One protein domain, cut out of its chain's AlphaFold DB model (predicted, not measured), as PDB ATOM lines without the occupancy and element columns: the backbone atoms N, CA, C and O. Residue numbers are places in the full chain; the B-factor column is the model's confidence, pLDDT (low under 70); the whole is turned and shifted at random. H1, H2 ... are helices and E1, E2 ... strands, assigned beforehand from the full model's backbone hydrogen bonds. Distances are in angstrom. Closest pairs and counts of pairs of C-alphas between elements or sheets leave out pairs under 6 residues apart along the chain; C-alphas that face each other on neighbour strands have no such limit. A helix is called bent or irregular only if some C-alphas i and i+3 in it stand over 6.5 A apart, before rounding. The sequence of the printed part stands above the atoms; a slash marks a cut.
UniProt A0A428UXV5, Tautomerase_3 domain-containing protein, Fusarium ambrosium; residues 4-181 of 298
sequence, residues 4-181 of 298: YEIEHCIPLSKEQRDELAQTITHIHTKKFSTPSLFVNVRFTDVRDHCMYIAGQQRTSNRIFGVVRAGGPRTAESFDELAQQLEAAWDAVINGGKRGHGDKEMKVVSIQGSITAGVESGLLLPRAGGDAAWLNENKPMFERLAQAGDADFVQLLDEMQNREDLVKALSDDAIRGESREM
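What this domain is: This is residues 4 to 181 of the 298 residues of the protein "Tautomerase_3 domain-containing protein" of Fusarium ambrosium (UniProt A0A428UXV5). Two lobes stand one after the other along the longest axis: a four-stranded sheet with H1 and H2 packed over one face and no named helix on the other, then a cluster of three helices in which H4 and H5 make a corner and H3 packs on H4 with one end and on H5 with the other. The long link of residues 112 to 129 joins the lobes. The printed part has 178 residues with five named helices and four named strands, in the order E1 H1 E2 E3 H2 E4 H3 H4 H5; the mixed sheet runs E2 E1 E3 E4, and the class is mixed, helices and strands. The outline is elongated, 62 by 36 by 29 A, and only just compact, close to loose, with a radius of gyration of the C-alphas of 18.6 A.

How they stand to each other: E1, residues 4 to 8, is parallel to E2, residues 40 to 45, with N 6 and O 42 2.8 A apart, within hydrogen-bond range. H1, residues 14 to 32, is on the sheet over E2, its closest C-alphas being those of Ala 21 and Val 41, 5.9 A apart. E3, residues 61 to 66, is antiparallel to E1, with N 5 and O 64 at 2.8 A. E4, residues 105 to 111, is parallel to E3, with N 63 and O 107 at 2.8 A. H2, residues 75 to 94, lies over E3 and E4 at a height over the sheet of 9.2 A, on the same face as H1. E1, H1, E2 and E3, H2, E4 are strand-helix-strand units, two parallel neighbour strands with a helix between, both with right-handed crossovers. H1 and H2 touch, at a shallow tilt of 20 degrees, opposite ways; their closest C-alphas, those of Gln 16 and Val 92, are 6.2 A apart. H3, residues 130 to 146, touches H4, residues 150 to 161, with residues 141 to 146 alone, at a steep tilt of 50 degrees; the closest C-alphas are those of Ala 145 and Val 153, 4.7 A apart. With residues 131 to 135 alone H3 touches H5, residues 163 to 179, the C-alphas of Ala 131 and Leu 169 being closest at 5.0 A. H4 and H5 touch only at the corner by their link, closest at the C-alphas of Met 159 and Val 166, 5.9 A apart. H1 and H5 are close but not clearly touching, the C-alphas of Lys 30 and Asp 164 being closest at 7.0 A. Every O i to N i+4 pair is within hydrogen-bond range in H1, H2, H4 and H5, and 11 of 13 in H3.

Where its parts are: E1 begins at C-alpha 4, (1.786, -37.836, 10.860). H1 is 27.1 A long, H2 27.6 A and H5 24.5 A. H3, 22.6 A, is irregular, with C-alphas 136 and 139 7.6 A apart and a kink of 59 degrees near residue 137. H5 ends at C-alpha 179, (-13.531, -15.166, -11.921).

The domain as a whole: The C-alphas farthest apart, those of Gln 56 and Met 181, are 63.0 A apart. The printed part has no cut; the links E2 to E3 and E4 to H3 are long. The mean pLDDT of the printed part is 85.6, and residues 114 to 125 and 176 to 181 are under 70.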
ATOM      1  N   TYR A   4       0.473 -37.219  10.795       96.94
ATOM      2  CA  TYR A   4       1.786 -37.836  10.860       96.94
ATOM      3  C   TYR A   4       1.840 -38.809  12.027       96.94
ATOM      4  O   TYR A   4       1.686 -38.409  13.178       96.94
ATOM      5  N   GLU A   5       2.075 -40.080  11.733       96.94
ATOM      6  CA  GLU A   5       2.302 -41.119  12.728       96.94
ATOM      7  C   GLU A   5       3.787 -41.445  12.793       96.94
ATOM      8  O   GLU A   5       4.378 -41.859  11.798       96.94
ATOM      9  N   ILE A   6       4.384 -41.250  13.963       97.94
ATOM     10  CA  ILE A   6       5.772 -41.579  14.247       97.94
ATOM     11  C   ILE A   6       5.794 -42.845  15.088       97.94
ATOM     12  O   ILE A   6       5.490 -42.818  16.281       97.94
ATOM     13  N   GLU A   7       6.180 -43.949  14.465       97.12
ATOM     14  CA  GLU A   7       6.532 -45.174  15.170       97.12
ATOM     15  C   GLU A   7       7.989 -45.074  15.618       97.12
ATOM     16  O   GLU A   7       8.874 -44.818  14.799       97.12
ATOM     17  N   HIS A   8       8.255 -45.272  16.908       96.81
ATOM     18  CA  HIS A   8       9.613 -45.234  17.444       96.81
ATOM     19  C   HIS A   8       9.943 -46.504  18.235       96.81
ATOM     20  O   HIS A   8       9.185 -46.933  19.105       96.81
ATOM     21  N   CYS A   9      11.099 -47.104  17.943       94.88
ATOM     22  CA  CYS A   9      11.631 -48.262  18.669       94.88
ATOM     23  C   CYS A   9      12.688 -47.878  19.716       94.88
ATOM     24  O   CYS A   9      13.243 -48.735  20.396       94.88
ATOM     25  N   ILE A  10      12.943 -46.582  19.887       94.88
ATOM     26  CA  ILE A  10      13.780 -46.038  20.956       94.88
ATOM     27  C   ILE A  10      12.932 -45.204  21.918       94.88
ATOM     28  O   ILE A  10      11.938 -44.606  21.498       94.88
ATOM     29  N   PRO A  11      13.296 -45.112  23.208       95.44
ATOM     30  CA  PRO A  11      12.676 -44.150  24.106       95.44
ATOM     31  C   PRO A  11      12.934 -42.722  23.617       95.44
ATOM     32  O   PRO A  11      14.086 -42.330  23.437       95.44
ATOM     33  N   LEU A  12      11.869 -41.943  23.449       96.62
ATOM     34  CA  LEU A  12      11.950 -40.515  23.146       96.62
ATOM     35  C   LEU A  12      11.625 -39.696  24.396       96.62
ATOM     36  O   LEU A  12      10.669 -40.006  25.119       96.62
ATOM     37  N   SER A  13      12.392 -38.637  24.659       97.25
ATOM     38  CA  SER A  13      12.049 -37.681  25.716       97.25
ATOM     39  C   SER A  13      10.833 -36.834  25.315       97.25
ATOM     40  O   SER A  13      10.398 -36.844  24.160       97.25
ATOM     41  N   LYS A  14      10.248 -36.105  26.273       97.06
ATOM     42  CA  LYS A  14       9.160 -35.170  25.953       97.06
ATOM     43  C   LYS A  14       9.662 -34.065  25.025       97.06
ATOM     44  O   LYS A  14       8.999 -33.758  24.048       97.06
ATOM     45  N   GLU A  15      10.848 -33.545  25.300       97.88
ATOM     46  CA  GLU A  15      11.498 -32.481  24.539       97.88
ATOM     47  C   GLU A  15      11.740 -32.918  23.091       97.88
ATOM     48  O   GLU A  15      11.385 -32.185  22.177       97.88
ATOM     49  N   GLN A  16      12.230 -34.144  22.873       97.94
ATOM     50  CA  GLN A  16      12.411 -34.694  21.524       97.94
ATOM     51  C   GLN A  16      11.087 -34.839  20.768       97.94
ATOM     52  O   GLN A  16      11.023 -34.543  19.578       97.94
ATOM     53  N   ARG A  17      10.017 -35.290  21.441       98.38
ATOM     54  CA  ARG A  17       8.689 -35.383  20.818       98.38
ATOM     55  C   ARG A  17       8.126 -34.007  20.476       98.38
ATOM     56  O   ARG A  17       7.605 -33.831  19.379       98.38
ATOM     57  N   ASP A  18       8.235 -33.054  21.395       98.06
ATOM     58  CA  ASP A  18       7.734 -31.694  21.204       98.06
ATOM     59  C   ASP A  18       8.475 -30.997  20.056       98.06
ATOM     60  O   ASP A  18       7.837 -30.427  19.171       98.06
ATOM     61  N   GLU A  19       9.807 -31.083  20.035       98.31
ATOM     62  CA  GLU A  19      10.638 -30.492  18.987       98.31
ATOM     63  C   GLU A  19      10.339 -31.129  17.626       98.31
ATOM     64  O   GLU A  19      10.044 -30.416  16.669       98.31
ATOM     65  N   LEU A  20      10.289 -32.464  17.545       98.19
ATOM     66  CA  LEU A  20       9.978 -33.152  16.293       98.19
ATOM     67  C   LEU A  20       8.560 -32.824  15.794       98.19
ATOM     68  O   LEU A  20       8.374 -32.574  14.604       98.19
ATOM     69  N   ALA A  21       7.562 -32.757  16.680       98.00
ATOM     70  CA  ALA A  21       6.202 -32.368  16.303       98.00
ATOM     71  C   ALA A  21       6.135 -30.930  15.763       98.00
ATOM     72  O   ALA A  21       5.473 -30.680  14.750       98.00
ATOM     73  N   GLN A  22       6.854 -29.995  16.389       97.81
ATOM     74  CA  GLN A  22       6.962 -28.615  15.912       97.81
ATOM     75  C   GLN A  22       7.660 -28.542  14.552       97.81
ATOM     76  O   GLN A  22       7.162 -27.872  13.646       97.81
ATOM     77  N   THR A  23       8.770 -29.261  14.369       98.06
ATOM     78  CA  THR A  23       9.506 -29.293  13.098       98.06
ATOM     79  C   THR A  23       8.663 -29.883  11.968       98.06
ATOM     80  O   THR A  23       8.573 -29.276  10.903       98.06
ATOM     81  N   ILE A  24       7.983 -31.014  12.191       98.00
ATOM     82  CA  ILE A  24       7.090 -31.641  11.197       98.00
ATOM     83  C   ILE A  24       5.949 -30.688  10.820       98.00
ATOM     84  O   ILE A  24       5.642 -30.510   9.637       98.00
ATOM     85  N   THR A  25       5.356 -30.028  11.817       95.69
ATOM     86  CA  THR A  25       4.311 -29.023  11.600       95.69
ATOM     87  C   THR A  25       4.831 -27.870  10.750       95.69
ATOM     88  O   THR A  25       4.203 -27.493   9.760       95.69
ATOM     89  N   HIS A  26       6.013 -27.344  11.062       96.12
ATOM     90  CA  HIS A  26       6.633 -26.278  10.283       96.12
ATOM     91  C   HIS A  26       6.899 -26.695   8.828       96.12
ATOM     92  O   HIS A  26       6.522 -25.976   7.902       96.12
ATOM     93  N   ILE A  27       7.476 -27.880   8.619       96.44
ATOM     94  CA  ILE A  27       7.746 -28.448   7.292       96.44
ATOM     95  C   ILE A  27       6.458 -28.514   6.458       96.44
ATOM     96  O   ILE A  27       6.407 -27.983   5.345       96.44
ATOM     97  N   HIS A  28       5.389 -29.110   6.997       93.69
ATOM     98  CA  HIS A  28       4.137 -29.266   6.251       93.69
ATOM     99  C   HIS A  28       3.470 -27.919   5.958       93.69
ATOM    100  O   HIS A  28       3.035 -27.658   4.831       93.69
ATOM    101  N   THR A  29       3.368 -27.062   6.977       91.75
ATOM    102  CA  THR A  29       2.668 -25.774   6.878       91.75
ATOM    103  C   THR A  29       3.329 -24.853   5.865       91.75
ATOM    104  O   THR A  29       2.616 -24.263   5.054       91.75
ATOM    105  N   LYS A  30       4.667 -24.787   5.840       91.06
ATOM    106  CA  LYS A  30       5.415 -24.004   4.849       91.06
ATOM    107  C   LYS A  30       5.288 -24.564   3.447       91.06
ATOM    108  O   LYS A  30       5.102 -23.800   2.505       91.06
ATOM    109  N   LYS A  31       5.348 -25.887   3.305       90.50
ATOM    110  CA  LYS A  31       5.306 -26.517   1.988       90.50
ATOM    111  C   LYS A  31       3.960 -26.377   1.284       90.50
ATOM    112  O   LYS A  31       3.914 -26.205   0.070       90.50
ATOM    113  N   PHE A  32       2.865 -26.451   2.038       87.69
ATOM    114  CA  PHE A  32       1.514 -26.477   1.471       87.69
ATOM    115  C   PHE A  32       0.638 -25.295   1.889       87.69
ATOM    116  O   PHE A  32      -0.581 -25.374   1.724       87.69
ATOM    117  N   SER A  33       1.229 -24.247   2.473       87.00
ATOM    118  CA  SER A  33       0.530 -23.066   3.011       87.00
ATOM    119  C   SER A  33      -0.697 -23.437   3.852       87.00
ATOM    120  O   SER A  33      -1.731 -22.782   3.816       87.00
ATOM    121  N   THR A  34      -0.597 -24.543   4.590       85.06
ATOM    122  CA  THR A  34      -1.675 -25.057   5.441       85.06
ATOM    123  C   THR A  34      -1.527 -24.438   6.835       85.06
ATOM    124  O   THR A  34      -0.390 -24.278   7.285       85.06
ATOM    125  N   PRO A  35      -2.603 -24.041   7.528       84.38
ATOM    126  CA  PRO A  35      -2.518 -23.592   8.921       84.38
ATOM    127  C   PRO A  35      -2.003 -24.686   9.858       84.38
ATOM    128  O   PRO A  35      -2.311 -25.861   9.648       84.38
ATOM    129  N   SER A  36      -1.233 -24.309  10.884       89.88
ATOM    130  CA  SER A  36      -0.610 -25.284  11.795       89.88
ATOM    131  C   SER A  36      -1.623 -26.117  12.574       89.88
ATOM    132  O   SER A  36      -1.409 -27.316  12.727       89.88
ATOM    133  N   LEU A  37      -2.756 -25.515  12.953       82.75
ATOM    134  CA  LEU A  37      -3.833 -26.155  13.711       82.75
ATOM    135  C   LEU A  37      -4.310 -27.481  13.098       82.75
ATOM    136  O   LEU A  37      -4.722 -28.388  13.809       82.75
ATOM    137  N   PHE A  38      -4.249 -27.613  11.773       80.25
ATOM    138  CA  PHE A  38      -4.732 -28.808  11.082       80.25
ATOM    139  C   PHE A  38      -3.678 -29.912  10.957       80.25
ATOM    140  O   PHE A  38      -3.975 -30.969  10.394       80.25
ATOM    141  N   VAL A  39      -2.442 -29.680  11.404       90.19
ATOM    142  CA  VAL A  39      -1.371 -30.673  11.340       90.19
ATOM    143  C   VAL A  39      -1.358 -31.501  12.610       90.19
ATOM    144  O   VAL A  39      -1.032 -31.017  13.687       90.19
ATOM    145  N   ASN A  40      -1.693 -32.780  12.467       89.50
ATOM    146  CA  ASN A  40      -1.747 -33.704  13.586       89.50
ATOM    147  C   ASN A  40      -0.490 -34.569  13.594       89.50
ATOM    148  O   ASN A  40      -0.107 -35.122  12.563       89.50
ATOM    149  N   VAL A  41       0.129 -34.703  14.764       97.38
ATOM    150  CA  VAL A  41       1.333 -35.512  14.963       97.38
ATOM    151  C   VAL A  41       1.091 -36.472  16.121       97.38
ATOM    152  O   VAL A  41       0.754 -36.050  17.227       97.38
ATOM    153  N   ARG A  42       1.252 -37.772  15.873       97.06
ATOM    154  CA  ARG A  42       1.048 -38.843  16.850       97.06
ATOM    155  C   ARG A  42       2.312 -39.677  16.987       97.06
ATOM    156  O   ARG A  42       2.876 -40.096  15.988       97.06
ATOM    157  N   PHE A  43       2.702 -39.966  18.223       98.00
ATOM    158  CA  PHE A  43       3.812 -40.863  18.533       98.00
ATOM    159  C   PHE A  43       3.283 -42.199  19.049       98.00
ATOM    160  O   PHE A  43       2.413 -42.216  19.923       98.00
ATOM    161  N   THR A  44       3.845 -43.290  18.542       96.56
ATOM    162  CA  THR A  44       3.550 -44.657  18.965       96.56
ATOM    163  C   THR A  44       4.858 -45.356  19.320       96.56
ATOM    164  O   THR A  44       5.758 -45.469  18.488       96.56
ATOM    165  N   ASP A  45       4.953 -45.843  20.555       95.19
ATOM    166  CA  ASP A  45       6.062 -46.689  20.989       95.19
ATOM    167  C   ASP A  45       5.848 -48.107  20.463       95.19
ATOM    168  O   ASP A  45       4.849 -48.745  20.794       95.19
ATOM    169  N   VAL A  46       6.767 -48.584  19.624       93.88
ATOM    170  CA  VAL A  46       6.653 -49.884  18.945       93.88
ATOM    171  C   VAL A  46       7.717 -50.883  19.399       93.88
ATOM    172  O   VAL A  46       7.964 -51.875  18.717       93.88
ATOM    173  N   ARG A  47       8.368 -50.642  20.547       90.62
ATOM    174  CA  ARG A  47       9.444 -51.509  21.069       90.62
ATOM    175  C   ARG A  47       9.023 -52.962  21.265       90.62
ATOM    176  O   ARG A  47       9.812 -53.857  20.989       90.62
ATOM    177  N   ASP A  48       7.778 -53.174  21.679       88.50
ATOM    178  CA  ASP A  48       7.230 -54.504  21.956       88.50
ATOM    179  C   ASP A  48       6.405 -55.064  20.779       88.50
ATOM    180  O   ASP A  48       5.746 -56.098  20.902       88.50
ATOM    181  N   HIS A  49       6.405 -54.390  19.621       88.62
ATOM    182  CA  HIS A  49       5.663 -54.850  18.449       88.62
ATOM    183  C   HIS A  49       6.406 -55.977  17.717       88.62
ATOM    184  O   HIS A  49       7.615 -55.928  17.489       88.62
ATOM    185  N   CYS A  50       5.654 -56.990  17.279       85.69
ATOM    186  CA  CYS A  50       6.165 -58.083  16.451       85.69
ATOM    187  C   CYS A  50       6.200 -57.659  14.979       85.69
ATOM    188  O   CYS A  50       5.274 -57.920  14.214       85.69
ATOM    189  N   MET A  51       7.270 -56.970  14.604       83.69
ATOM    190  CA  MET A  51       7.516 -56.498  13.248       83.69
ATOM    191  C   MET A  51       8.562 -57.377  12.557       83.69
ATOM    192  O   MET A  51       9.541 -57.776  13.182       83.69
ATOM    193  N   TYR A  52       8.374 -57.645  11.262       82.94
ATOM    194  CA  TYR A  52       9.297 -58.451  10.462       82.94
ATOM    195  C   TYR A  52       9.754 -57.690   9.217       82.94
ATOM    196  O   TYR A  52       8.933 -57.134   8.487       82.94
ATOM    197  N   ILE A  53      11.061 -57.667   8.966       79.44
ATOM    198  CA  ILE A  53      11.684 -57.103   7.763       79.44
ATOM    199  C   ILE A  53      12.511 -58.224   7.137       79.44
ATOM    200  O   ILE A  53      13.249 -58.902   7.845       79.44
ATOM    201  N   ALA A  54      12.327 -58.469   5.835       76.69
ATOM    202  CA  ALA A  54      12.972 -59.580   5.122       76.69
ATOM    203  C   ALA A  54      12.782 -60.957   5.809       76.69
ATOM    204  O   ALA A  54      13.668 -61.801   5.810       76.69
ATOM    205  N   GLY A  55      11.621 -61.187   6.437       78.06
ATOM    206  CA  GLY A  55      11.325 -62.434   7.157       78.06
ATOM    207  C   GLY A  55      11.974 -62.558   8.542       78.06
ATOM    208  O   GLY A  55      11.690 -63.518   9.253       78.06
ATOM    209  N   GLN A  56      12.778 -61.583   8.970       79.69
ATOM    210  CA  GLN A  56      13.402 -61.559  10.291       79.69
ATOM    211  C   GLN A  56      12.686 -60.584  11.221       79.69
ATOM    212  O   GLN A  56      12.287 -59.497  10.799       79.69
ATOM    213  N   GLN A  57      12.527 -60.946  12.498       85.31
ATOM    214  CA  GLN A  57      11.941 -60.031  13.477       85.31
ATOM    215  C   GLN A  57      12.892 -58.850  13.709       85.31
ATOM    216  O   GLN A  57      14.059 -59.039  14.061       85.31
ATOM    217  N   ARG A  58      12.387 -57.632  13.512       84.50
ATOM    218  CA  ARG A  58      13.137 -56.374  13.615       84.50
ATOM    219  C   ARG A  58      12.271 -55.301  14.252       84.50
ATOM    220  O   ARG A  58      11.058 -55.293  14.075       84.50
ATOM    221  N   THR A  59      12.897 -54.341  14.916       87.44
ATOM    222  CA  THR A  59      12.251 -53.082  15.298       87.44
ATOM    223  C   THR A  59      12.781 -51.960  14.407       87.44
ATOM    224  O   THR A  59      13.856 -52.065  13.819       87.44
ATOM    225  N   SER A  60      12.007 -50.890  14.229       90.50
ATOM    226  CA  SER A  60      12.442 -49.769  13.394       90.50
ATOM    227  C   SER A  60      11.658 -48.499  13.683       90.50
ATOM    228  O   SER A  60      10.458 -48.592  13.940       90.50
ATOM    229  N   ASN A  61      12.287 -47.338  13.504       95.56
ATOM    230  CA  ASN A  61      11.576 -46.060  13.507       95.56
ATOM    231  C   ASN A  61      10.979 -45.766  12.131       95.56
ATOM    232  O   ASN A  61      11.627 -46.023  11.106       95.56
ATOM    233  N   ARG A  62       9.756 -45.228  12.112       95.88
ATOM    234  CA  ARG A  62       9.032 -44.881  10.884       95.88
ATOM    235  C   ARG A  62       8.208 -43.622  11.038       95.88
ATOM    236  O   ARG A  62       7.711 -43.331  12.121       95.88
ATOM    237  N   ILE A  63       7.998 -42.936   9.924       97.31
ATOM    238  CA  ILE A  63       7.045 -41.839   9.805       97.31
ATOM    239  C   ILE A  63       6.058 -42.168   8.686       97.31
ATOM    240  O   ILE A  63       6.448 -42.330   7.530       97.31
ATOM    241  N   PHE A  64       4.771 -42.208   9.013       95.25
ATOM    242  CA  PHE A  64       3.686 -42.293   8.040       95.25
ATOM    243  C   PHE A  64       2.963 -40.953   7.977       95.25
ATOM    244  O   PHE A  64       2.425 -40.485   8.974       95.25
ATOM    245  N   GLY A  65       2.959 -40.315   6.812       93.56
ATOM    246  CA  GLY A  65       2.211 -39.090   6.557       93.56
ATOM    247  C   GLY A  65       0.963 -39.383   5.740       93.56
ATOM    248  O   GLY A  65       1.057 -39.631   4.544       93.56
ATOM    249  N   VAL A  66      -0.211 -39.296   6.351       89.75
ATOM    250  CA  VAL A  66      -1.501 -39.347   5.659       89.75
ATOM    251  C   VAL A  66      -1.907 -37.926   5.285       89.75
ATOM    252  O   VAL A  66      -2.140 -37.084   6.153       89.75
ATOM    253  N   VAL A  67      -1.960 -37.628   3.988       88.06
ATOM    254  CA  VAL A  67      -2.137 -36.268   3.465       88.06
ATOM    255  C   VAL A  67      -3.239 -36.190   2.405       88.06
ATOM    256  O   VAL A  67      -3.653 -37.181   1.805       88.06
ATOM    257  N   ARG A  68      -3.722 -34.968   2.143       82.62
ATOM    258  CA  ARG A  68      -4.601 -34.683   0.998       82.62
ATOM    259  C   ARG A  68      -3.774 -34.633  -0.291       82.62
ATOM    260  O   ARG A  68      -2.895 -33.775  -0.416       82.62
ATOM    261  N   ALA A  69      -4.083 -35.509  -1.242       76.62
ATOM    262  CA  ALA A  69      -3.517 -35.481  -2.589       76.62
ATOM    263  C   ALA A  69      -4.263 -34.492  -3.508       76.62
ATOM    264  O   ALA A  69      -5.439 -34.190  -3.291       76.62
ATOM    265  N   GLY A  70      -3.585 -34.008  -4.554       74.62
ATOM    266  CA  GLY A  70      -4.180 -33.204  -5.628       74.62
ATOM    267  C   GLY A  70      -3.950 -31.689  -5.541       74.62
ATOM    268  O   GLY A  70      -3.163 -31.186  -4.736       74.62
ATOM    269  N   GLY A  71      -4.640 -30.947  -6.412       76.38
ATOM    270  CA  GLY A  71      -4.431 -29.508  -6.584       76.38
ATOM    271  C   GLY A  71      -3.086 -29.213  -7.270       76.38
ATOM    272  O   GLY A  71      -2.769 -29.871  -8.258       76.38
ATOM    273  N   PRO A  72      -2.297 -28.235  -6.790       76.94
ATOM    274  CA  PRO A  72      -0.966 -27.942  -7.330       76.94
ATOM    275  C   PRO A  72       0.143 -28.869  -6.794       76.94
ATOM    276  O   PRO A  72       1.305 -28.657  -7.120       76.94
ATOM    277  N   ARG A  73      -0.183 -29.849  -5.939       83.06
ATOM    278  CA  ARG A  73       0.799 -30.725  -5.281       83.06
ATOM    279  C   ARG A  73       1.282 -31.798  -6.258       83.06
ATOM    280  O   ARG A  73       0.451 -32.468  -6.870       83.06
ATOM    281  N   THR A  74       2.596 -31.963  -6.379       83.81
ATOM    282  CA  THR A  74       3.236 -32.928  -7.289       83.81
ATOM    283  C   THR A  74       3.931 -34.053  -6.521       83.81
ATOM    284  O   THR A  74       4.121 -33.930  -5.310       83.81
ATOM    285  N   ALA A  75       4.321 -35.132  -7.209       80.31
ATOM    286  CA  ALA A  75       5.106 -36.215  -6.610       80.31
ATOM    287  C   ALA A  75       6.421 -35.682  -6.018       80.31
ATOM    288  O   ALA A  75       6.703 -35.916  -4.848       80.31
ATOM    289  N   GLU A  76       7.122 -34.809  -6.745       85.25
ATOM    290  CA  GLU A  76       8.383 -34.197  -6.302       85.25
ATOM    291  C   GLU A  76       8.192 -33.368  -5.022       85.25
ATOM    292  O   GLU A  76       9.032 -33.369  -4.122       85.25
ATOM    293  N   SER A  77       7.038 -32.702  -4.889       86.56
ATOM    294  CA  SER A  77       6.690 -31.979  -3.663       86.56
ATOM    295  C   SER A  77       6.589 -32.929  -2.461       86.56
ATOM    296  O   SER A  77       6.960 -32.552  -1.344       86.56
ATOM    297  N   PHE A  78       6.081 -34.147  -2.666       90.06
ATOM    298  CA  PHE A  78       5.984 -35.170  -1.627       90.06
ATOM    299  C   PHE A  78       7.315 -35.901  -1.388       90.06
ATOM    300  O   PHE A  78       7.603 -36.223  -0.237       90.06
ATOM    301  N   ASP A  79       8.163 -36.074  -2.402       86.50
ATOM    302  CA  ASP A  79       9.514 -36.637  -2.249       86.50
ATOM    303  C   ASP A  79      10.389 -35.741  -1.379       86.50
ATOM    304  O   ASP A  79      10.934 -36.159  -0.356       86.50
ATOM    305  N   GLU A  80      10.445 -34.457  -1.715       91.44
ATOM    306  CA  GLU A  80      11.142 -33.464  -0.906       91.44
ATOM    307  C   GLU A  80      10.536 -33.350   0.511       91.44
ATOM    308  O   GLU A  80      11.244 -33.028   1.462       91.44
ATOM    309  N   LEU A  81       9.223 -33.580   0.678       94.56
ATOM    310  CA  LEU A  81       8.600 -33.631   2.008       94.56
ATOM    311  C   LEU A  81       9.142 -34.822   2.805       94.56
ATOM    312  O   LEU A  81       9.529 -34.647   3.956       94.56
ATOM    313  N   ALA A  82       9.187 -36.012   2.202       94.44
ATOM    314  CA  ALA A  82       9.702 -37.213   2.850       94.44
ATOM    315  C   ALA A  82      11.171 -37.038   3.278       94.44
ATOM    316  O   ALA A  82      11.517 -37.355   4.416       94.44
ATOM    317  N   GLN A  83      12.001 -36.437   2.419       93.81
ATOM    318  CA  GLN A  83      13.399 -36.115   2.727       93.81
ATOM    319  C   GLN A  83      13.535 -35.120   3.889       93.81
ATOM    320  O   GLN A  83      14.365 -35.308   4.776       93.81
ATOM    321  N   GLN A  84      12.708 -34.068   3.929       97.19
ATOM    322  CA  GLN A  84      12.728 -33.096   5.030       97.19
ATOM    323  C   GLN A  84      12.317 -33.721   6.369       97.19
ATOM    324  O   GLN A  84      12.866 -33.354   7.404       97.19
ATOM    325  N   LEU A  85      11.379 -34.674   6.362       97.62
ATOM    326  CA  LEU A  85      10.960 -35.395   7.569       97.62
ATOM    327  C   LEU A  85      12.054 -36.343   8.081       97.62
ATOM    328  O   LEU A  85      12.282 -36.409   9.288       97.62
ATOM    329  N   GLU A  86      12.758 -37.035   7.182       95.56
ATOM    330  CA  GLU A  86      13.928 -37.845   7.544       95.56
ATOM    331  C   GLU A  86      15.043 -36.968   8.142       95.56
ATOM    332  O   GLU A  86      15.550 -37.257   9.224       95.56
ATOM    333  N   ALA A  87      15.351 -35.832   7.508       95.94
ATOM    334  CA  ALA A  87      16.335 -34.881   8.024       95.94
ATOM    335  C   ALA A  87      15.931 -34.285   9.386       95.94
ATOM    336  O   ALA A  87      16.787 -34.066  10.243       95.94
ATOM    337  N   ALA A  88      14.634 -34.042   9.610       97.88
ATOM    338  CA  ALA A  88      14.120 -33.578  10.897       97.88
ATOM    339  C   ALA A  88      14.338 -34.616  12.006       97.88
ATOM    340  O   ALA A  88      14.740 -34.251  13.111       97.88
ATOM    341  N   TRP A  89      14.134 -35.904  11.712       97.94
ATOM    342  CA  TRP A  89      14.470 -36.971  12.654       97.94
ATOM    343  C   TRP A  89      15.952 -36.929  13.027       97.94
ATOM    344  O   TRP A  89      16.288 -36.898  14.208       97.94
ATOM    345  N   ASP A  90      16.845 -36.867  12.040       96.88
ATOM    346  CA  ASP A  90      18.282 -36.845  12.311       96.88
ATOM    347  C   ASP A  90      18.719 -35.597  13.091       96.88
ATOM    348  O   ASP A  90      19.551 -35.690  13.997       96.88
ATOM    349  N   ALA A  91      18.135 -34.436  12.799       97.12
ATOM    350  CA  ALA A  91      18.392 -33.204  13.536       97.12
ATOM    351  C   ALA A  91      18.026 -33.337  15.023       97.12
ATOM    352  O   ALA A  91      18.873 -33.088  15.883       97.12
ATOM    353  N   VAL A  92      16.803 -33.784  15.317       97.44
ATOM    354  CA  VAL A  92      16.250 -33.803  16.682       97.44
ATOM    355  C   VAL A  92      16.751 -35.004  17.495       97.44
ATOM    356  O   VAL A  92      17.012 -34.900  18.694       97.44
ATOM    357  N   ILE A  93      16.904 -36.168  16.862       96.75
ATOM    358  CA  ILE A  93      17.208 -37.433  17.551       96.75
ATOM    359  C   ILE A  93      18.699 -37.764  17.513       96.75
ATOM    360  O   ILE A  93      19.256 -38.257  18.501       96.75
ATOM    361  N   ASN A  94      19.355 -37.482  16.388       95.44
ATOM    362  CA  ASN A  94      20.719 -37.930  16.109       95.44
ATOM    363  C   ASN A  94      21.750 -36.789  16.109       95.44
ATOM    364  O   ASN A  94      22.920 -37.005  15.788       95.44
ATOM    365  N   GLY A  95      21.345 -35.577  16.508       92.06
ATOM    366  CA  GLY A  95      22.231 -34.416  16.605       92.06
ATOM    367  C   GLY A  95      22.721 -33.919  15.242       92.06
ATOM    368  O   GLY A  95      23.874 -33.501  15.117       92.06
ATOM    369  N   GLY A  96      21.874 -34.015  14.213       90.81
ATOM    370  CA  GLY A  96      22.156 -33.537  12.856       90.81
ATOM    371  C   GLY A  96      23.019 -34.474  12.013       90.81
ATOM    372  O   GLY A  96      23.501 -34.075  10.955       90.81
ATOM    373  N   LYS A  97      23.241 -35.708  12.471       91.19
ATOM    374  CA  LYS A  97      23.918 -36.758  11.705       91.19
ATOM    375  C   LYS A  97      22.962 -37.906  11.461       91.19
ATOM    376  O   LYS A  97      22.080 -38.148  12.273       91.19
ATOM    377  N   ARG A  98      23.198 -38.651  10.388       88.38
ATOM    378  CA  ARG A  98      22.425 -39.849  10.093       88.38
ATOM    379  C   ARG A  98      22.527 -40.869  11.227       88.38
ATOM    380  O   ARG A  98      23.630 -41.219  11.651       88.38
ATOM    381  N   GLY A  99      21.379 -41.329  11.720       87.62
ATOM    382  CA  GLY A  99      21.309 -42.411  12.703       87.62
ATOM    383  C   GLY A  99      21.742 -43.764  12.134       87.62
ATOM    384  O   GLY A  99      21.623 -44.016  10.938       87.62
ATOM    385  N   HIS A 100      22.195 -44.659  13.012       86.12
ATOM    386  CA  HIS A 100      22.520 -46.051  12.685       86.12
ATOM    387  C   HIS A 100      21.808 -47.005  13.652       86.12
ATOM    388  O   HIS A 100      21.518 -46.626  14.794       86.12
ATOM    389  N   GLY A 101      21.541 -48.237  13.206       86.81
ATOM    390  CA  GLY A 101      20.834 -49.249  13.999       86.81
ATOM    391  C   GLY A 101      19.468 -48.746  14.473       86.81
ATOM    392  O   GLY A 101      18.720 -48.152  13.699       86.81
ATOM    393  N   ASP A 102      19.183 -48.902  15.766       89.62
ATOM    394  CA  ASP A 102      17.904 -48.519  16.384       89.62
ATOM    395  C   ASP A 102      17.593 -47.019  16.321       89.62
ATOM    396  O   ASP A 102      16.466 -46.615  16.581       89.62
ATOM    397  N   LYS A 103      18.569 -46.166  15.995       91.38
ATOM    398  CA  LYS A 103      18.358 -44.719  15.844       91.38
ATOM    399  C   LYS A 103      18.122 -44.274  14.403       91.38
ATOM    400  O   LYS A 103      17.835 -43.098  14.161       91.38
ATOM    401  N   GLU A 104      18.268 -45.182  13.444       92.06
ATOM    402  CA  GLU A 104      18.020 -44.891  12.039       92.06
ATOM    403  C   GLU A 104      16.515 -44.734  11.780       92.06
ATOM    404  O   GLU A 104      15.691 -45.521  12.261       92.06
ATOM    405  N   MET A 105      16.154 -43.718  10.995       94.94
ATOM    406  CA  MET A 105      14.829 -43.639  10.394       94.94
ATOM    407  C   MET A 105      14.770 -44.638   9.236       94.94
ATOM    408  O   MET A 105      15.397 -44.440   8.198       94.94
ATOM    409  N   LYS A 106      14.057 -45.754   9.417       90.50
ATOM    410  CA  LYS A 106      14.017 -46.816   8.400       90.50
ATOM    411  C   LYS A 106      13.032 -46.500   7.285       90.50
ATOM    412  O   LYS A 106      13.288 -46.880   6.146       90.50
ATOM    413  N   VAL A 107      11.905 -45.858   7.590       91.81
ATOM    414  CA  VAL A 107      10.868 -45.562   6.591       91.81
ATOM    415  C   VAL A 107      10.237 -44.200   6.843       91.81
ATOM    416  O   VAL A 107       9.725 -43.951   7.926       91.81
ATOM    417  N   VAL A 108      10.174 -43.363   5.814       94.00
ATOM    418  CA  VAL A 108       9.226 -42.249   5.725       94.00
ATOM    419  C   VAL A 108       8.300 -42.536   4.552       94.00
ATOM    420  O   VAL A 108       8.774 -42.810   3.461       94.00
ATOM    421  N   SER A 109       6.988 -42.506   4.747       90.31
ATOM    422  CA  SER A 109       6.014 -42.859   3.708       90.31
ATOM    423  C   SER A 109       4.879 -41.849   3.684       90.31
ATOM    424  O   SER A 109       4.225 -41.643   4.705       90.31
ATOM    425  N   ILE A 110       4.600 -41.256   2.522       90.25
ATOM    426  CA  ILE A 110       3.529 -40.274   2.340       90.25
ATOM    427  C   ILE A 110       2.392 -40.879   1.514       90.25
ATOM    428  O   ILE A 110       2.563 -41.258   0.357       90.25
ATOM    429  N   GLN A 111       1.206 -40.941   2.111       86.25
ATOM    430  CA  GLN A 111       0.002 -41.520   1.529       86.25
ATOM    431  C   GLN A 111      -1.030 -40.441   1.207       86.25
ATOM    432  O   GLN A 111      -1.456 -39.675   2.072       86.25
ATOM    433  N   GLY A 112      -1.480 -40.416  -0.044       81.38
ATOM    434  CA  GLY A 112      -2.462 -39.466  -0.563       81.38
ATOM    435  C   GLY A 112      -3.924 -39.841  -0.322       81.38
ATOM    436  O   GLY A 112      -4.708 -39.798  -1.264       81.38
ATOM    437  N   SER A 113      -4.308 -40.263   0.881       70.25
ATOM    438  CA  SER A 113      -5.574 -40.987   1.097       70.25
ATOM    439  C   SER A 113      -6.777 -40.129   1.526       70.25
ATOM    440  O   SER A 113      -7.912 -40.615   1.528       70.25
ATOM    441  N   ILE A 114      -6.596 -38.842   1.846       67.69
ATOM    442  CA  ILE A 114      -7.693 -38.009   2.374       67.69
ATOM    443  C   ILE A 114      -8.546 -37.435   1.241       67.69
ATOM    444  O   ILE A 114      -8.256 -36.372   0.691       67.69
ATOM    445  N   THR A 115      -9.636 -38.136   0.924       61.56
ATOM    446  CA  THR A 115     -10.611 -37.715  -0.100       61.56
ATOM    447  C   THR A 115     -11.683 -36.772   0.463       61.56
ATOM    448  O   THR A 115     -12.151 -35.873  -0.231       61.56
ATOM    449  N   ALA A 116     -12.056 -36.954   1.731       57.34
ATOM    450  CA  ALA A 116     -12.971 -36.097   2.479       57.34
ATOM    451  C   ALA A 116     -12.644 -36.187   3.976       57.34
ATOM    452  O   ALA A 116     -12.092 -37.188   4.430       57.34
ATOM    453  N   GLY A 117     -12.989 -35.159   4.746       57.53
ATOM    454  CA  GLY A 117     -12.822 -35.172   6.195       57.53
ATOM    455  C   GLY A 117     -13.538 -34.006   6.859       57.53
ATOM    456  O   GLY A 117     -13.822 -32.997   6.210       57.53
ATOM    457  N   VAL A 118     -13.832 -34.171   8.146       55.88
ATOM    458  CA  VAL A 118     -14.355 -33.122   9.022       55.88
ATOM    459  C   VAL A 118     -13.366 -32.935  10.166       55.88
ATOM    460  O   VAL A 118     -12.974 -33.911  10.798       55.88
ATOM    461  N   GLU A 119     -12.970 -31.696  10.433       62.22
ATOM    462  CA  GLU A 119     -12.052 -31.322  11.511       62.22
ATOM    463  C   GLU A 119     -12.664 -30.166  12.296       62.22
ATOM    464  O   GLU A 119     -13.121 -29.195  11.696       62.22
ATOM    465  N   SER A 120     -12.763 -30.294  13.620       59.03
ATOM    466  CA  SER A 120     -13.436 -29.304  14.480       59.03
ATOM    467  C   SER A 120     -14.855 -28.937  14.009       59.03
ATOM    468  O   SER A 120     -15.296 -27.797  14.120       59.03
ATOM    469  N   GLY A 121     -15.576 -29.914  13.442       56.06
ATOM    470  CA  GLY A 121     -16.927 -29.730  12.896       56.06
ATOM    471  C   GLY A 121     -16.987 -29.099  11.499       56.06
ATOM    472  O   GLY A 121     -18.082 -28.929  10.967       56.06
ATOM    473  N   LEU A 122     -15.845 -28.799  10.876       56.06
ATOM    474  CA  LEU A 122     -15.762 -28.199   9.546       56.06
ATOM    475  C   LEU A 122     -15.379 -29.212   8.482       56.06
ATOM    476  O   LEU A 122     -14.403 -29.944   8.630       56.06
ATOM    477  N   LEU A 123     -16.094 -29.192   7.361       61.78
ATOM    478  CA  LEU A 123     -15.685 -29.926   6.170       61.78
ATOM    479  C   LEU A 123     -14.366 -29.366   5.640       61.78
ATOM    480  O   LEU A 123     -14.249 -28.165   5.410       61.78
ATOM    481  N   LEU A 124     -13.394 -30.246   5.417       63.69
ATOM    482  CA  LEU A 124     -12.101 -29.875   4.860       63.69
ATOM    483  C   LEU A 124     -12.238 -29.450   3.390       63.69
ATOM    484  O   LEU A 124     -12.994 -30.073   2.637       63.69
ATOM    485  N   PRO A 125     -11.458 -28.454   2.933       69.25
ATOM    486  CA  PRO A 125     -11.456 -28.092   1.530       69.25
ATOM    487  C   PRO A 125     -10.746 -29.153   0.691       69.25
ATOM    488  O   PRO A 125      -9.921 -29.939   1.179       69.25
ATOM    489  N   ARG A 126     -11.008 -29.130  -0.620       71.12
ATOM    490  CA  ARG A 126     -10.166 -29.846  -1.586       71.12
ATOM    491  C   ARG A 126      -8.734 -29.310  -1.519       71.12
ATOM    492  O   ARG A 126      -8.524 -28.139  -1.209       71.12
ATOM    493  N   ALA A 127      -7.754 -30.155  -1.835       73.69
ATOM    494  CA  ALA A 127      -6.353 -29.743  -1.869       73.69
ATOM    495  C   ALA A 127      -6.157 -28.520  -2.786       73.69
ATOM    496  O   ALA A 127      -6.568 -28.539  -3.949       73.69
ATOM    497  N   GLY A 128      -5.544 -27.456  -2.254       76.19
ATOM    498  CA  GLY A 128      -5.330 -26.195  -2.970       76.19
ATOM    499  C   GLY A 128      -6.491 -25.197  -2.876       76.19
ATOM    500  O   GLY A 128      -6.368 -24.098  -3.405       76.19
ATOM    501  N   GLY A 129      -7.594 -25.550  -2.211       78.69
ATOM    502  CA  GLY A 129      -8.704 -24.645  -1.883       78.69
ATOM    503  C   GLY A 129      -8.613 -24.043  -0.478       78.69
ATOM    504  O   GLY A 129      -9.602 -23.517   0.023       78.69
ATOM    505  N   ASP A 130      -7.462 -24.172   0.182       84.25
ATOM    506  CA  ASP A 130      -7.281 -23.841   1.597       84.25
ATOM    507  C   ASP A 130      -7.497 -22.344   1.891       84.25
ATOM    508  O   ASP A 130      -8.149 -22.010   2.873       84.25
ATOM    509  N   ALA A 131      -7.033 -21.444   1.016       87.31
ATOM    510  CA  ALA A 131      -7.187 -19.996   1.193       87.31
ATOM    511  C   ALA A 131      -8.656 -19.535   1.131       87.31
ATOM    512  O   ALA A 131      -9.129 -18.873   2.054       87.31
ATOM    513  N   ALA A 132      -9.393 -19.944   0.092       85.38
ATOM    514  CA  ALA A 132     -10.819 -19.642  -0.043       85.38
ATOM    515  C   ALA A 132     -11.611 -20.156   1.165       85.38
ATOM    516  O   ALA A 132     -12.376 -19.422   1.785       85.38
ATOM    517  N   TRP A 133     -11.343 -21.399   1.564       82.44
ATOM    518  CA  TRP A 133     -11.978 -22.014   2.722       82.44
ATOM    519  C   TRP A 133     -11.686 -21.276   4.033       82.44
ATOM    520  O   TRP A 133     -12.584 -21.119   4.860       82.44
ATOM    521  N   LEU A 134     -10.458 -20.785   4.228       86.94
ATOM    522  CA  LEU A 134     -10.113 -19.974   5.396       86.94
ATOM    523  C   LEU A 134     -10.886 -18.655   5.420       86.94
ATOM    524  O   LEU A 134     -11.392 -18.272   6.473       86.94
ATOM    525  N   ASN A 135     -11.008 -17.982   4.275       88.38
ATOM    526  CA  ASN A 135     -11.781 -16.744   4.157       88.38
ATOM    527  C   ASN A 135     -13.272 -16.975   4.450       88.38
ATOM    528  O   ASN A 135     -13.867 -16.225   5.224       88.38
ATOM    529  N   GLU A 136     -13.859 -18.038   3.895       83.44
ATOM    530  CA  GLU A 136     -15.266 -18.408   4.103       83.44
ATOM    531  C   GLU A 136     -15.586 -18.716   5.575       83.44
ATOM    532  O   GLU A 136     -16.646 -18.340   6.076       83.44
ATOM    533  N   ASN A 137     -14.664 -19.372   6.289       78.56
ATOM    534  CA  ASN A 137     -14.873 -19.802   7.675       78.56
ATOM    535  C   ASN A 137     -14.358 -18.799   8.725       78.56
ATOM    536  O   ASN A 137     -14.626 -18.972   9.919       78.56
ATOM    537  N   LYS A 138     -13.692 -17.714   8.308       87.62
ATOM    538  CA  LYS A 138     -13.125 -16.689   9.202       87.62
ATOM    539  C   LYS A 138     -14.102 -16.151  10.261       87.62
ATOM    540  O   LYS A 138     -13.701 -16.098  11.424       87.62
ATOM    541  N   PRO A 139     -15.378 -15.826   9.951       83.25
ATOM    542  CA  PRO A 139     -16.313 -15.336  10.969       83.25
ATOM    543  C   PRO A 139     -16.566 -16.341  12.102       83.25
ATOM    544  O   PRO A 139     -16.849 -15.961  13.239       83.25
ATOM    545  N   MET A 140     -16.480 -17.641  11.805       74.62
ATOM    546  CA  MET A 140     -16.599 -18.680  12.821       74.62
ATOM    547  C   MET A 140     -15.332 -18.759  13.678       74.62
ATOM    548  O   MET A 140     -15.443 -18.861  14.898       74.62
ATOM    549  N   PHE A 141     -14.149 -18.662  13.065       84.19
ATOM    550  CA  PHE A 141     -12.873 -18.640  13.789       84.19
ATOM    551  C   PHE A 141     -12.814 -17.470  14.774       84.19
ATOM    552  O   PHE A 141     -12.462 -17.664  15.933       84.19
ATOM    553  N   GLU A 142     -13.248 -16.279  14.352       84.19
ATOM    554  CA  GLU A 142     -13.347 -15.091  15.211       84.19
ATOM    555  C   GLU A 142     -14.271 -15.325  16.410       84.19
ATOM    556  O   GLU A 142     -13.924 -14.958  17.532       84.19
ATOM    557  N   ARG A 143     -15.413 -15.993  16.206       78.50
ATOM    558  CA  ARG A 143     -16.331 -16.346  17.299       78.50
ATOM    559  C   ARG A 143     -15.693 -17.316  18.298       78.50
ATOM    560  O   ARG A 143     -15.862 -17.128  19.500       78.50
ATOM    561  N   LEU A 144     -14.993 -18.344  17.817       71.50
ATOM    562  CA  LEU A 144     -14.334 -19.341  18.671       71.50
ATOM    563  C   LEU A 144     -13.167 -18.722  19.451       71.50
ATOM    564  O   LEU A 144     -13.074 -18.899  20.664       71.50
ATOM    565  N   ALA A 145     -12.358 -17.890  18.794       78.88
ATOM    566  CA  ALA A 145     -11.285 -17.142  19.441       78.88
ATOM    567  C   ALA A 145     -11.815 -16.177  20.519       78.88
ATOM    568  O   ALA A 145     -11.276 -16.121  21.622       78.88
ATOM    569  N   GLN A 146     -12.915 -15.460  20.251       82.81
ATOM    570  CA  GLN A 146     -13.579 -14.594  21.240       82.81
ATOM    571  C   GLN A 146     -14.143 -15.374  22.435       82.81
ATOM    572  O   GLN A 146     -14.211 -14.835  23.539       82.81
ATOM    573  N   ALA A 147     -14.533 -16.635  22.231       73.19
ATOM    574  CA  ALA A 147     -14.961 -17.534  23.298       73.19
ATOM    575  C   ALA A 147     -13.789 -18.093  24.132       73.19
ATOM    576  O   ALA A 147     -14.029 -18.798  25.112       73.19
ATOM    577  N   GLY A 148     -12.543 -17.755  23.784       75.94
ATOM    578  CA  GLY A 148     -11.337 -18.149  24.514       75.94
ATOM    579  C   GLY A 148     -10.677 -19.431  24.009       75.94
ATOM    580  O   GLY A 148      -9.827 -19.976  24.710       75.94
ATOM    581  N   ASP A 149     -11.049 -19.918  22.822       76.25
ATOM    582  CA  ASP A 149     -10.399 -21.078  22.215       76.25
ATOM    583  C   ASP A 149      -9.003 -20.699  21.685       76.25
ATOM    584  O   ASP A 149      -8.868 -19.978  20.690       76.25
ATOM    585  N   ALA A 150      -7.961 -21.157  22.387       78.50
ATOM    586  CA  ALA A 150      -6.568 -20.804  22.120       78.50
ATOM    587  C   ALA A 150      -6.097 -21.231  20.721       78.50
ATOM    588  O   ALA A 150      -5.317 -20.513  20.094       78.50
ATOM    589  N   ASP A 151      -6.623 -22.343  20.208       77.38
ATOM    590  CA  ASP A 151      -6.273 -22.873  18.894       77.38
ATOM    591  C   ASP A 151      -6.756 -21.931  17.781       77.38
ATOM    592  O   ASP A 151      -6.029 -21.628  16.831       77.38
ATOM    593  N   PHE A 152      -7.968 -21.388  17.926       80.44
ATOM    594  CA  PHE A 152      -8.520 -20.424  16.972       80.44
ATOM    595  C   PHE A 152      -7.944 -19.014  17.145       80.44
ATOM    596  O   PHE A 152      -7.858 -18.278  16.160       80.44
ATOM    597  N   VAL A 153      -7.490 -18.642  18.348       84.94
ATOM    598  CA  VAL A 153      -6.680 -17.425  18.543       84.94
ATOM    599  C   VAL A 153      -5.382 -17.526  17.738       84.94
ATOM    600  O   VAL A 153      -5.066 -16.610  16.979       84.94
ATOM    601  N   GLN A 154      -4.666 -18.649  17.845       86.81
ATOM    602  CA  GLN A 154      -3.431 -18.875  17.092       86.81
ATOM    603  C   GLN A 154      -3.681 -18.960  15.579       86.81
ATOM    604  O   GLN A 154      -2.923 -18.383  14.801       86.81
ATOM    605  N   LEU A 155      -4.759 -19.619  15.139       85.62
ATOM    606  CA  LEU A 155      -5.126 -19.671  13.719       85.62
ATOM    607  C   LEU A 155      -5.324 -18.267  13.126       85.62
ATOM    608  O   LEU A 155      -4.844 -17.986  12.028       85.62
ATOM    609  N   LEU A 156      -6.025 -17.380  13.840       91.62
ATOM    610  CA  LEU A 156      -6.251 -16.008  13.383       91.62
ATOM    611  C   LEU A 156      -4.960 -15.191  13.341       91.62
ATOM    612  O   LEU A 156      -4.792 -14.398  12.414       91.62
ATOM    613  N   ASP A 157      -4.056 -15.397  14.300       94.12
ATOM    614  CA  ASP A 157      -2.724 -14.793  14.278       94.12
ATOM    615  C   ASP A 157      -1.928 -15.248  13.045       94.12
ATOM    616  O   ASP A 157      -1.422 -14.416  12.291       94.12
ATOM    617  N   GLU A 158      -1.912 -16.551  12.745       93.19
ATOM    618  CA  GLU A 158      -1.250 -17.074  11.545       93.19
ATOM    619  C   GLU A 158      -1.831 -16.486  10.257       93.19
ATOM    620  O   GLU A 158      -1.080 -16.108   9.358       93.19
ATOM    621  N   MET A 159      -3.159 -16.375  10.161       93.44
ATOM    622  CA  MET A 159      -3.825 -15.778   8.998       93.44
ATOM    623  C   MET A 159      -3.457 -14.301   8.790       93.44
ATOM    624  O   MET A 159      -3.564 -13.808   7.668       93.44
ATOM    625  N   GLN A 160      -3.050 -13.593   9.846       94.06
ATOM    626  CA  GLN A 160      -2.675 -12.178   9.793       94.06
ATOM    627  C   GLN A 160      -1.174 -11.969   9.585       94.06
ATOM    628  O   GLN A 160      -0.784 -11.034   8.887       94.06
ATOM    629  N   ASN A 161      -0.344 -12.825  10.183       94.94
ATOM    630  CA  ASN A 161       1.082 -12.556  10.362       94.94
ATOM    631  C   ASN A 161       1.997 -13.551   9.635       94.94
ATOM    632  O   ASN A 161       3.169 -13.251   9.403       94.94
ATOM    633  N   ARG A 162       1.504 -14.730   9.235       93.00
ATOM    634  CA  ARG A 162       2.338 -15.742   8.575       93.00
ATOM    635  C   ARG A 162       2.460 -15.435   7.083       93.00
ATOM    636  O   ARG A 162       1.529 -15.677   6.324       93.00
ATOM    637  N   GLU A 163       3.621 -14.936   6.656       91.94
ATOM    638  CA  GLU A 163       3.863 -14.415   5.295       91.94
ATOM    639  C   GLU A 163       3.336 -15.307   4.156       91.94
ATOM    640  O   GLU A 163       2.659 -14.821   3.250       91.94
ATOM    641  N   ASP A 164       3.605 -16.619   4.201       89.94
ATOM    642  CA  ASP A 164       3.140 -17.568   3.178       89.94
ATOM    643  C   ASP A 164       1.610 -17.689   3.136       89.94
ATOM    644  O   ASP A 164       1.030 -17.810   2.057       89.94
ATOM    645  N   LEU A 165       0.956 -17.612   4.297       89.38
ATOM    646  CA  LEU A 165      -0.493 -17.717   4.420       89.38
ATOM    647  C   LEU A 165      -1.173 -16.404   4.021       89.38
ATOM    648  O   LEU A 165      -2.123 -16.425   3.245       89.38
ATOM    649  N   VAL A 166      -0.638 -15.261   4.460       92.19
ATOM    650  CA  VAL A 166      -1.099 -13.920   4.058       92.19
ATOM    651  C   VAL A 166      -1.033 -13.759   2.541       92.19
ATOM    652  O   VAL A 166      -1.979 -13.269   1.919       92.19
ATOM    653  N   LYS A 167       0.059 -14.218   1.922       90.94
ATOM    654  CA  LYS A 167       0.201 -14.215   0.466       90.94
ATOM    655  C   LYS A 167      -0.853 -15.102  -0.198       90.94
ATOM    656  O   LYS A 167      -1.529 -14.639  -1.110       90.94
ATOM    657  N   ALA A 168      -1.037 -16.335   0.277       87.25
ATOM    658  CA  ALA A 168      -2.032 -17.255  -0.276       87.25
ATOM    659  C   ALA A 168      -3.470 -16.705  -0.182       87.25
ATOM    660  O   ALA A 168      -4.233 -16.833  -1.138       87.25
ATOM    661  N   LEU A 169      -3.824 -16.063   0.937       88.88
ATOM    662  CA  LEU A 169      -5.128 -15.419   1.139       88.88
ATOM    663  C   LEU A 169      -5.330 -14.217   0.206       88.88
ATOM    664  O   LEU A 169      -6.426 -14.017  -0.316       88.88
ATOM    665  N   SER A 170      -4.269 -13.443  -0.032       88.50
ATOM    666  CA  SER A 170      -4.296 -12.278  -0.924       88.50
ATOM    667  C   SER A 170      -4.422 -12.688  -2.397       88.50
ATOM    668  O   SER A 170      -5.238 -12.133  -3.133       88.50
ATOM    669  N   ASP A 171      -3.657 -13.700  -2.822       86.31
ATOM    670  CA  ASP A 171      -3.705 -14.255  -4.180       86.31
ATOM    671  C   ASP A 171      -5.090 -14.846  -4.507       86.31
ATOM    672  O   ASP A 171      -5.560 -14.761  -5.647       86.31
ATOM    673  N   ASP A 172      -5.757 -15.447  -3.518       83.31
ATOM    674  CA  ASP A 172      -7.111 -15.983  -3.659       83.31
ATOM    675  C   ASP A 172      -8.161 -14.877  -3.850       83.31
ATOM    676  O   ASP A 172      -8.986 -14.975  -4.762       83.31
ATOM    677  N   ALA A 173      -8.071 -13.780  -3.089       77.62
ATOM    678  CA  ALA A 173      -8.960 -12.625  -3.241       77.62
ATOM    679  C   ALA A 173      -8.902 -12.033  -4.664       77.62
ATOM    680  O   ALA A 173      -9.936 -11.830  -5.301       77.62
ATOM    681  N   ILE A 174      -7.692 -11.870  -5.216       76.94
ATOM    682  CA  ILE A 174      -7.473 -11.373  -6.589       76.94
ATOM    683  C   ILE A 174      -8.080 -12.326  -7.636       76.94
ATOM    684  O   ILE A 174      -8.661 -11.900  -8.645       76.94
ATOM    685  N   ARG A 175      -7.957 -13.643  -7.422       73.81
ATOM    686  CA  ARG A 175      -8.548 -14.657  -8.312       73.81
ATOM    687  C   ARG A 175     -10.074 -14.667  -8.250       73.81
ATOM    688  O   ARG A 175     -10.695 -14.929  -9.281       73.81
ATOM    689  N   GLY A 176     -10.660 -14.393  -7.085       61.34
ATOM    690  CA  GLY A 176     -12.104 -14.234  -6.903       61.34
ATOM    691  C   GLY A 176     -12.670 -13.113  -7.775       61.34
ATOM    692  O   GLY A 176     -13.571 -13.362  -8.572       61.34
ATOM    693  N   GLU A 177     -12.056 -11.928  -7.726       59.75
ATOM    694  CA  GLU A 177     -12.451 -10.760  -8.535       59.75
ATOM    695  C   GLU A 177     -12.324 -11.015 -10.050       59.75
ATOM    696  O   GLU A 177     -13.140 -10.563 -10.851       59.75
ATOM    697  N   SER A 178     -11.321 -11.798 -10.464       54.91
ATOM    698  CA  SER A 178     -11.101 -12.139 -11.877       54.91
ATOM    699  C   SER A 178     -12.084 -13.196 -12.411       54.91
ATOM    700  O   SER A 178     -12.396 -13.209 -13.604       54.91
ATOM    701  N   ARG A 179     -12.579 -14.100 -11.551       51.47
ATOM    702  CA  ARG A 179     -13.531 -15.166 -11.921       51.47
ATOM    703  C   ARG A 179     -14.955 -14.661 -12.132       51.47
ATOM    704  O   ARG A 179     -15.667 -15.255 -12.936       51.47
ATOM    705  N   GLU A 180     -15.350 -13.558 -11.498       47.03
ATOM    706  CA  GLU A 180     -16.632 -12.899 -11.794       47.03
ATOM    707  C   GLU A 180     -16.696 -12.335 -13.230       47.03
ATOM    708  O   GLU A 180     -17.786 -12.068 -13.733       47.03
ATOM    709  N   MET A 181     -15.559 -12.232 -13.937       44.44
ATOM    710  CA  MET A 181     -15.498 -11.724 -15.314       44.44
ATOM    711  C   MET A 181     -15.393 -12.785 -16.424       44.44
ATOM    712  O   MET A 181     -15.665 -12.451 -17.577       44.44
TER     713      MET A 181